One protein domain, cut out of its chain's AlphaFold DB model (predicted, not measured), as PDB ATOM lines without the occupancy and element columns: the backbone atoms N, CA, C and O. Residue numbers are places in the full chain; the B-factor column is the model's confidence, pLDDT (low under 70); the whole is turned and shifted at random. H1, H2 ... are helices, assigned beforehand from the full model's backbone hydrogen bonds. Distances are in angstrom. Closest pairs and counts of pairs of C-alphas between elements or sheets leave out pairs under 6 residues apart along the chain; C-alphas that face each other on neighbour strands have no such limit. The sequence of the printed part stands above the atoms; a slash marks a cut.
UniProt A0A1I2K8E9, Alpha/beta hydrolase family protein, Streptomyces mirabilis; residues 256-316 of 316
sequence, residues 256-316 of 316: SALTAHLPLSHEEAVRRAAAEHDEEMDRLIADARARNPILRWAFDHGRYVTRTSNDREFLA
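Overview. This is residues 256 to 316 of the 316 residues of the protein "Alpha/beta hydrolase family protein" of Streptomyces mirabilis (UniProt A0A1I2K8E9). The two longest helices, H3 and H4, meet near their ends in a V; the short last helix, H5, sits in its mouth, with H2 packed on H5 and H1 at the start of H2. The printed part has 61 residues with five named helices, H1 to H5 along the chain, and no named strand: all helix. It is compact, radius of gyration of the C-alphas 10.4 A, and rounded, spanning 23 by 22 by 19 A.

Arrangement. H1, residues 256 to 259, touches H2, residues 266 to 273; closest C-alphas Thr 259 and His 266, 5.6 A. H3, residues 279 to 291, and H4, residues 293 to 306, touch only at the corner, opposite ways at a steep tilt of 57 degrees; closest C-alphas Arg 289 and Arg 296, 4.4 A. H5, residues 311 to 315, is the hub, touching H2, H3 and H4; its closest C-alphas to H2 are Arg 312 and Ala 273, 5.0 A. Every O i to N i+4 pair is within hydrogen-bond range in H2, H4 and H5, and 8 of 9 in H3; H1 is too short for one.

Along the chain. H1 begins at C-alpha 256 (22.015, 0.908, -30.006). H3 is 18.6 A long and H4 19.6 A. H5 ends at C-alpha 315 (21.027, 1.064, -20.076).

Size, cuts and confidence. The printed part has no cut and no long link; no printed residue is under 70 in pLDDT.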
ATOM      1  N   SER A 256      21.026   1.463 -29.070       93.62
ATOM      2  CA  SER A 256      22.015   0.908 -30.006       93.62
ATOM      3  C   SER A 256      23.376   1.616 -29.934       93.62
ATOM      4  O   SER A 256      24.408   0.953 -30.030       93.62
ATOM      5  N   ALA A 257      23.403   2.931 -29.683       91.12
ATOM      6  CA  ALA A 257      24.642   3.704 -29.596       91.12
ATOM      7  C   ALA A 257      25.505   3.307 -28.387       91.12
ATOM      8  O   ALA A 257      26.730   3.362 -28.461       91.12
ATOM      9  N   LEU A 258      24.883   2.862 -27.291       94.12
ATOM     10  CA  LEU A 258      25.582   2.369 -26.102       94.12
ATOM     11  C   LEU A 258      25.972   0.898 -26.270       94.12
ATOM     12  O   LEU A 258      27.128   0.512 -26.082       94.12
ATOM     13  N   THR A 259      25.002   0.074 -26.664       95.81
ATOM     14  CA  THR A 259      25.162  -1.385 -26.753       95.81
ATOM     15  C   THR A 259      26.145  -1.820 -27.841       95.81
ATOM     16  O   THR A 259      26.815  -2.835 -27.664       95.81
ATOM     17  N   ALA A 260      26.335  -1.031 -28.906       94.75
ATOM     18  CA  ALA A 260      27.330  -1.295 -29.952       94.75
ATOM     19  C   ALA A 260      28.787  -1.320 -29.448       94.75
ATOM     20  O   ALA A 260      29.674  -1.825 -30.136       94.75
ATOM     21  N   HIS A 261      29.048  -0.781 -28.255       93.19
ATOM     22  CA  HIS A 261      30.366  -0.795 -27.624       93.19
ATOM     23  C   HIS A 261      30.558  -1.941 -26.617       93.19
ATOM     24  O   HIS A 261      31.631  -2.053 -26.019       93.19
ATOM     25  N   LEU A 262      29.548  -2.794 -26.428       94.44
ATOM     26  CA  LEU A 262      29.608  -3.958 -25.548       94.44
ATOM     27  C   LEU A 262      29.866  -5.230 -26.376       94.44
ATOM     28  O   LEU A 262      29.410  -5.328 -27.514       94.44
ATOM     29  N   PRO A 263      30.562  -6.248 -25.837       95.06
ATOM     30  CA  PRO A 263      30.801  -7.514 -26.530       95.06
ATOM     31  C   PRO A 263      29.573  -8.449 -26.465       95.06
ATOM     32  O   PRO A 263      29.710  -9.652 -26.259       95.06
ATOM     33  N   LEU A 264      28.368  -7.892 -26.611       96.38
ATOM     34  CA  LEU A 264      27.079  -8.581 -26.566       96.38
ATOM     35  C   LEU A 264      26.234  -8.145 -27.769       96.38
ATOM     36  O   LEU A 264      26.459  -7.082 -28.344       96.38
ATOM     37  N   SER A 265      25.241  -8.951 -28.151       96.94
ATOM     38  CA  SER A 265      24.215  -8.459 -29.077       96.94
ATOM     39  C   SER A 265      23.375  -7.372 -28.398       96.94
ATOM     40  O   SER A 265      23.257  -7.365 -27.172       96.94
ATOM     41  N   HIS A 266      22.768  -6.481 -29.185       95.94
ATOM     42  CA  HIS A 266      21.875  -5.445 -28.662       95.94
ATOM     43  C   HIS A 266      20.767  -6.039 -27.768       95.94
ATOM     44  O   HIS A 266      20.618  -5.631 -26.620       95.94
ATOM     45  N   GLU A 267      20.065  -7.070 -28.252       96.56
ATOM     46  CA  GLU A 267      18.989  -7.747 -27.509       96.56
ATOM     47  C   GLU A 267      19.486  -8.376 -26.198       96.56
ATOM     48  O   GLU A 267      18.808  -8.317 -25.173       96.56
ATOM     49  N   GLU A 268      20.683  -8.970 -26.217       97.31
ATOM     50  CA  GLU A 268      21.304  -9.546 -25.024       97.31
ATOM     51  C   GLU A 268      21.651  -8.468 -23.998       97.31
ATOM     52  O   GLU A 268      21.351  -8.631 -22.818       97.31
ATOM     53  N   ALA A 269      22.265  -7.371 -24.447       97.12
ATOM     54  CA  ALA A 269      22.665  -6.272 -23.582       97.12
ATOM     55  C   ALA A 269      21.451  -5.632 -22.895       97.12
ATOM     56  O   ALA A 269      21.476  -5.474 -21.678       97.12
ATOM     57  N   VAL A 270      20.378  -5.347 -23.641       96.00
ATOM     58  CA  VAL A 270      19.128  -4.792 -23.089       96.00
ATOM     59  C   VAL A 270      18.481  -5.769 -22.107       96.00
ATOM     60  O   VAL A 270      18.125  -5.392 -20.993       96.00
ATOM     61  N   ARG A 271      18.377  -7.057 -22.466       97.19
ATOM     62  CA  ARG A 271      17.774  -8.065 -21.580       97.19
ATOM     63  C   ARG A 271      18.542  -8.214 -20.266       97.19
ATOM     64  O   ARG A 271      17.920  -8.338 -19.214       97.19
ATOM     65  N   ARG A 272      19.877  -8.234 -20.326       97.56
ATOM     66  CA  ARG A 272      20.739  -8.306 -19.138       97.56
ATOM     67  C   ARG A 272      20.690  -7.019 -18.323       97.56
ATOM     68  O   ARG A 272      20.695  -7.087 -17.098       97.56
ATOM     69  N   ALA A 273      20.583  -5.865 -18.982       95.56
ATOM     70  CA  ALA A 273      20.422  -4.591 -18.300       95.56
ATOM     71  C   ALA A 273      19.129  -4.549 -17.467       95.56
ATOM     72  O   ALA A 273      19.160  -4.220 -16.283       95.56
ATOM     73  N   ALA A 274      18.022  -5.021 -18.039       94.88
ATOM     74  CA  ALA A 274      16.718  -5.068 -17.381       94.88
ATOM     75  C   ALA A 274      16.572  -6.147 -16.282       94.88
ATOM     76  O   ALA A 274      15.520  -6.231 -15.646       94.88
ATOM     77  N   ALA A 275      17.576  -7.003 -16.054       95.00
ATOM     78  CA  ALA A 275      17.527  -7.997 -14.980       95.00
ATOM     79  C   ALA A 275      17.472  -7.315 -13.600       95.00
ATOM     80  O   ALA A 275      17.950  -6.205 -13.430       95.00
ATOM     81  N   GLU A 276      16.939  -7.960 -12.561       91.62
ATOM     82  CA  GLU A 276      16.996  -7.368 -11.211       91.62
ATOM     83  C   GLU A 276      18.456  -7.283 -10.716       91.62
ATOM     84  O   GLU A 276      18.895  -6.261 -10.187       91.62
ATOM     85  N   HIS A 277      19.240  -8.334 -10.990       94.12
ATOM     86  CA  HIS A 277      20.641  -8.477 -10.590       94.12
ATOM     87  C   HIS A 277      21.465  -9.126 -11.716       94.12
ATOM     88  O   HIS A 277      21.086 -10.192 -12.205       94.12
ATOM     89  N   ASP A 278      22.603  -8.526 -12.089       97.25
ATOM     90  CA  ASP A 278      23.568  -9.102 -13.040       97.25
ATOM     91  C   ASP A 278      24.983  -8.508 -12.840       97.25
ATOM     92  O   ASP A 278      25.416  -7.602 -13.552       97.25
ATOM     93  N   GLU A 279      25.731  -9.041 -11.868       96.94
ATOM     94  CA  GLU A 279      27.080  -8.552 -11.518       96.94
ATOM     95  C   GLU A 279      28.118  -8.719 -12.642       96.94
ATOM     96  O   GLU A 279      29.183  -8.092 -12.635       96.94
ATOM     97  N   GLU A 280      27.884  -9.635 -13.583       97.06
ATOM     98  CA  GLU A 280      28.757  -9.779 -14.745       97.06
ATOM     99  C   GLU A 280      28.482  -8.665 -15.759       97.06
ATOM    100  O   GLU A 280      29.437  -8.086 -16.275       97.06
ATOM    101  N   MET A 281      27.213  -8.309 -15.986       97.06
ATOM    102  CA  MET A 281      26.856  -7.159 -16.817       97.06
ATOM    103  C   MET A 281      27.374  -5.850 -16.212       97.06
ATOM    104  O   MET A 281      27.963  -5.044 -16.930       97.06
ATOM    105  N   ASP A 282      27.242  -5.667 -14.896       97.19
ATOM    106  CA  ASP A 282      27.754  -4.478 -14.202       97.19
ATOM    107  C   ASP A 282      29.275  -4.322 -14.407       97.19
ATOM    108  O   ASP A 282      29.761  -3.245 -14.762       97.19
ATOM    109  N   ARG A 283      30.042  -5.418 -14.270       97.25
ATOM    110  CA  ARG A 283      31.490  -5.426 -14.549       97.25
ATOM    111  C   ARG A 283      31.805  -5.159 -16.015       97.25
ATOM    112  O   ARG A 283      32.740  -4.421 -16.312       97.25
ATOM    113  N   LEU A 284      31.025  -5.731 -16.929       97.12
ATOM    114  CA  LEU A 284      31.197  -5.535 -18.363       97.12
ATOM    115  C   LEU A 284      31.007  -4.062 -18.752       97.12
ATOM    116  O   LEU A 284      31.810  -3.530 -19.522       97.12
ATOM    117  N   ILE A 285      29.983  -3.395 -18.206       97.44
ATOM    118  CA  ILE A 285      29.744  -1.967 -18.439       97.44
ATOM    119  C   ILE A 285      30.883  -1.137 -17.836       97.44
ATOM    120  O   ILE A 285      31.442  -0.284 -18.528       97.44
ATOM    121  N   ALA A 286      31.287  -1.421 -16.593       97.06
ATOM    122  CA  ALA A 286      32.380  -0.710 -15.930       97.06
ATOM    123  C   ALA A 286      33.704  -0.807 -16.717       97.06
ATOM    124  O   ALA A 286      34.353   0.211 -16.977       97.06
ATOM    125  N   ASP A 287      34.070  -2.004 -17.182       97.06
ATOM    126  CA  ASP A 287      35.266  -2.231 -18.000       97.06
ATOM    127  C   ASP A 287      35.185  -1.530 -19.365       97.06
ATOM    128  O   ASP A 287      36.207  -1.116 -19.924       97.06
ATOM    129  N   ALA A 288      33.988  -1.429 -19.948       96.56
ATOM    130  CA  ALA A 288      33.771  -0.721 -21.205       96.56
ATOM    131  C   ALA A 288      33.913   0.800 -21.016       96.56
ATOM    132  O   ALA A 288      34.638   1.443 -21.779       96.56
ATOM    133  N   ARG A 289      33.318   1.364 -19.956       95.25
ATOM    134  CA  ARG A 289      33.453   2.783 -19.576       95.25
ATOM    135  C   ARG A 289      34.903   3.167 -19.289       95.25
ATOM    136  O   ARG A 289      35.359   4.209 -19.747       95.25
ATOM    137  N   ALA A 290      35.657   2.314 -18.595       95.19
ATOM    138  CA  ALA A 290      37.058   2.581 -18.265       95.19
ATOM    139  C   ALA A 290      37.972   2.693 -19.502       95.19
ATOM    140  O   ALA A 290      39.008   3.352 -19.447       95.19
ATOM    141  N   ARG A 291      37.603   2.047 -20.616       94.50
ATOM    142  CA  ARG A 291      38.415   1.985 -21.844       94.50
ATOM    143  C   ARG A 291      37.896   2.861 -22.979       94.50
ATOM    144  O   ARG A 291      38.639   3.105 -23.925       94.50
ATOM    145  N   ASN A 292      36.639   3.298 -22.919       95.44
ATOM    146  CA  ASN A 292      36.003   4.070 -23.976       95.44
ATOM    147  C   ASN A 292      35.494   5.417 -23.427       95.44
ATOM    148  O   ASN A 292      34.489   5.434 -22.710       95.44
ATOM    149  N   PRO A 293      36.125   6.550 -23.788       94.94
ATOM    150  CA  PRO A 293      35.731   7.863 -23.281       94.94
ATOM    151  C   PRO A 293      34.314   8.276 -23.716       94.94
ATOM    152  O   PRO A 293      33.657   9.009 -22.982       94.94
ATOM    153  N   ILE A 294      33.810   7.766 -24.850       95.06
ATOM    154  CA  ILE A 294      32.424   7.994 -25.294       95.06
ATOM    155  C   ILE A 294      31.454   7.348 -24.306       95.06
ATOM    156  O   ILE A 294      30.535   8.006 -23.831       95.06
ATOM    157  N   LEU A 295      31.684   6.077 -23.956       96.62
ATOM    158  CA  LEU A 295      30.844   5.387 -22.978       96.62
ATOM    159  C   LEU A 295      30.959   6.019 -21.597       96.62
ATOM    160  O   LEU A 295      29.943   6.186 -20.933       96.62
ATOM    161  N   ARG A 296      32.169   6.387 -21.160       96.81
ATOM    162  CA  ARG A 296      32.364   7.064 -19.874       96.81
ATOM    163  C   ARG A 296      31.432   8.268 -19.751       96.81
ATOM    164  O   ARG A 296      30.607   8.282 -18.844       96.81
ATOM    165  N   TRP A 297      31.506   9.198 -20.705       97.38
ATOM    166  CA  TRP A 297      30.628  10.368 -20.741       97.38
ATOM    167  C   TRP A 297      29.147   9.991 -20.860       97.38
ATOM    168  O   TRP A 297      28.336  10.507 -20.100       97.38
ATOM    169  N   ALA A 298      28.787   9.076 -21.765       97.19
ATOM    170  CA  ALA A 298      27.387   8.745 -22.013       97.19
ATOM    171  C   ALA A 298      26.693   8.148 -20.777       97.19
ATOM    172  O   ALA A 298      25.548   8.486 -20.502       97.19
ATOM    173  N   PHE A 299      27.387   7.306 -20.006       97.81
ATOM    174  CA  PHE A 299      26.875   6.764 -18.743       97.81
ATOM    175  C   PHE A 299      26.905   7.785 -17.597       97.81
ATOM    176  O   PHE A 299      26.029   7.755 -16.735       97.81
ATOM    177  N   ASP A 300      27.891   8.686 -17.560       97.62
ATOM    178  CA  ASP A 300      27.936   9.770 -16.571       97.62
ATOM    179  C   ASP A 300      26.760  10.730 -16.759       97.62
ATOM    180  O   ASP A 300      25.949  10.915 -15.853       97.62
ATOM    181  N   HIS A 301      26.622  11.276 -17.965       97.94
ATOM    182  CA  HIS A 301      25.531  12.176 -18.307       97.94
ATOM    183  C   HIS A 301      24.175  11.465 -18.295       97.94
ATOM    184  O   HIS A 301      23.211  11.997 -17.757       97.94
ATOM    185  N   GLY A 302      24.114  10.235 -18.810       97.50
ATOM    186  CA  GLY A 302      22.906   9.421 -18.835       97.50
ATOM    187  C   GLY A 302      22.291   9.239 -17.463       97.50
ATOM    188  O   GLY A 302      21.147   9.630 -17.258       97.50
ATOM    189  N   ARG A 303      23.076   8.748 -16.495       97.62
ATOM    190  CA  ARG A 303      22.603   8.600 -15.112       97.62
ATOM    191  C   ARG A 303      22.199   9.928 -14.483       97.62
ATOM    192  O   ARG A 303      21.253   9.954 -13.702       97.62
ATOM    193  N   TYR A 304      22.894  11.017 -14.810       98.00
ATOM    194  CA  TYR A 304      22.550  12.350 -14.322       98.00
ATOM    195  C   TYR A 304      21.161  12.792 -14.807       98.00
ATOM    196  O   TYR A 304      20.324  13.175 -13.989       98.00
ATOM    197  N   VAL A 305      20.872  12.665 -16.108       97.56
ATOM    198  CA  VAL A 305      19.600  13.134 -16.685       97.56
ATOM    199  C   VAL A 305      18.431  12.181 -16.454       97.56
ATOM    200  O   VAL A 305      17.293  12.635 -16.367       97.56
ATOM    201  N   THR A 306      18.669  10.874 -16.319       96.81
ATOM    202  CA  THR A 306      17.622   9.883 -16.006       96.81
ATOM    203  C   THR A 306      17.447   9.643 -14.507       96.81
ATOM    204  O   THR A 306      16.467   9.022 -14.104       96.81
ATOM    205  N   ARG A 307      18.375  10.129 -13.671       95.94
ATOM    206  CA  ARG A 307      18.422   9.909 -12.212       95.94
ATOM    207  C   ARG A 307      18.451   8.443 -11.786       95.94
ATOM    208  O   ARG A 307      18.056   8.099 -10.673       95.94
ATOM    209  N   THR A 308      18.944   7.579 -12.658       95.38
ATOM    210  CA  THR A 308      19.118   6.159 -12.358       95.38
ATOM    211  C   THR A 308      20.275   5.950 -11.390       95.38
ATOM    212  O   THR A 308      21.304   6.626 -11.466       95.38
ATOM    213  N   SER A 309      20.143   4.964 -10.509       91.81
ATOM    214  CA  SER A 309      21.090   4.720  -9.417       91.81
ATOM    215  C   SER A 309      22.394   4.073  -9.890       91.81
ATOM    216  O   SER A 309      23.421   4.164  -9.216       91.81
ATOM    217  N   ASN A 310      22.370   3.388 -11.034       93.94
ATOM    218  CA  ASN A 310      23.521   2.682 -11.588       93.94
ATOM    219  C   ASN A 310      23.485   2.640 -13.126       93.94
ATOM    220  O   ASN A 310      22.488   2.991 -13.752       93.94
ATOM    221  N   ASP A 311      24.596   2.220 -13.732       95.94
ATOM    222  CA  ASP A 311      24.752   2.195 -15.191       95.94
ATOM    223  C   ASP A 311      23.777   1.238 -15.875       95.94
ATOM    224  O   ASP A 311      23.330   1.481 -16.993       95.94
ATOM    225  N   ARG A 312      23.471   0.125 -15.215       95.56
ATOM    226  CA  ARG A 312      22.640  -0.929 -15.774       95.56
ATOM    227  C   ARG A 312      21.179  -0.494 -15.860       95.56
ATOM    228  O   ARG A 312      20.539  -0.754 -16.868       95.56
ATOM    229  N   GLU A 313      20.701   0.227 -14.852       94.62
ATOM    230  CA  GLU A 313      19.387   0.871 -14.840       94.62
ATOM    231  C   GLU A 313      19.273   1.967 -15.910       94.62
ATOM    232  O   GLU A 313      18.226   2.085 -16.528       94.62
ATOM    233  N   PHE A 314      20.342   2.725 -16.189       95.56
ATOM    234  CA  PHE A 314      20.361   3.665 -17.321       95.56
ATOM    235  C   PHE A 314      20.306   2.960 -18.686       95.56
ATOM    236  O   PHE A 314      19.705   3.476 -19.624       95.56
ATOM    237  N   LEU A 315      20.977   1.812 -18.819       95.00
ATOM    238  CA  LEU A 315      21.027   1.064 -20.076       95.00
ATOM    239  C   LEU A 315      19.718   0.315 -20.393       95.00
ATOM    240  O   LEU A 315      19.495  -0.009 -21.561       95.00
ATOM    241  N   ALA A 316      18.925  -0.012 -19.369       91.62
ATOM    242  CA  ALA A 316      17.673  -0.767 -19.464       91.62
ATOM    243  C   ALA A 316      16.526   0.065 -20.057       91.62
ATOM    244  O   ALA A 316      15.772  -0.514 -20.873       91.62
TER     245      ALA A 316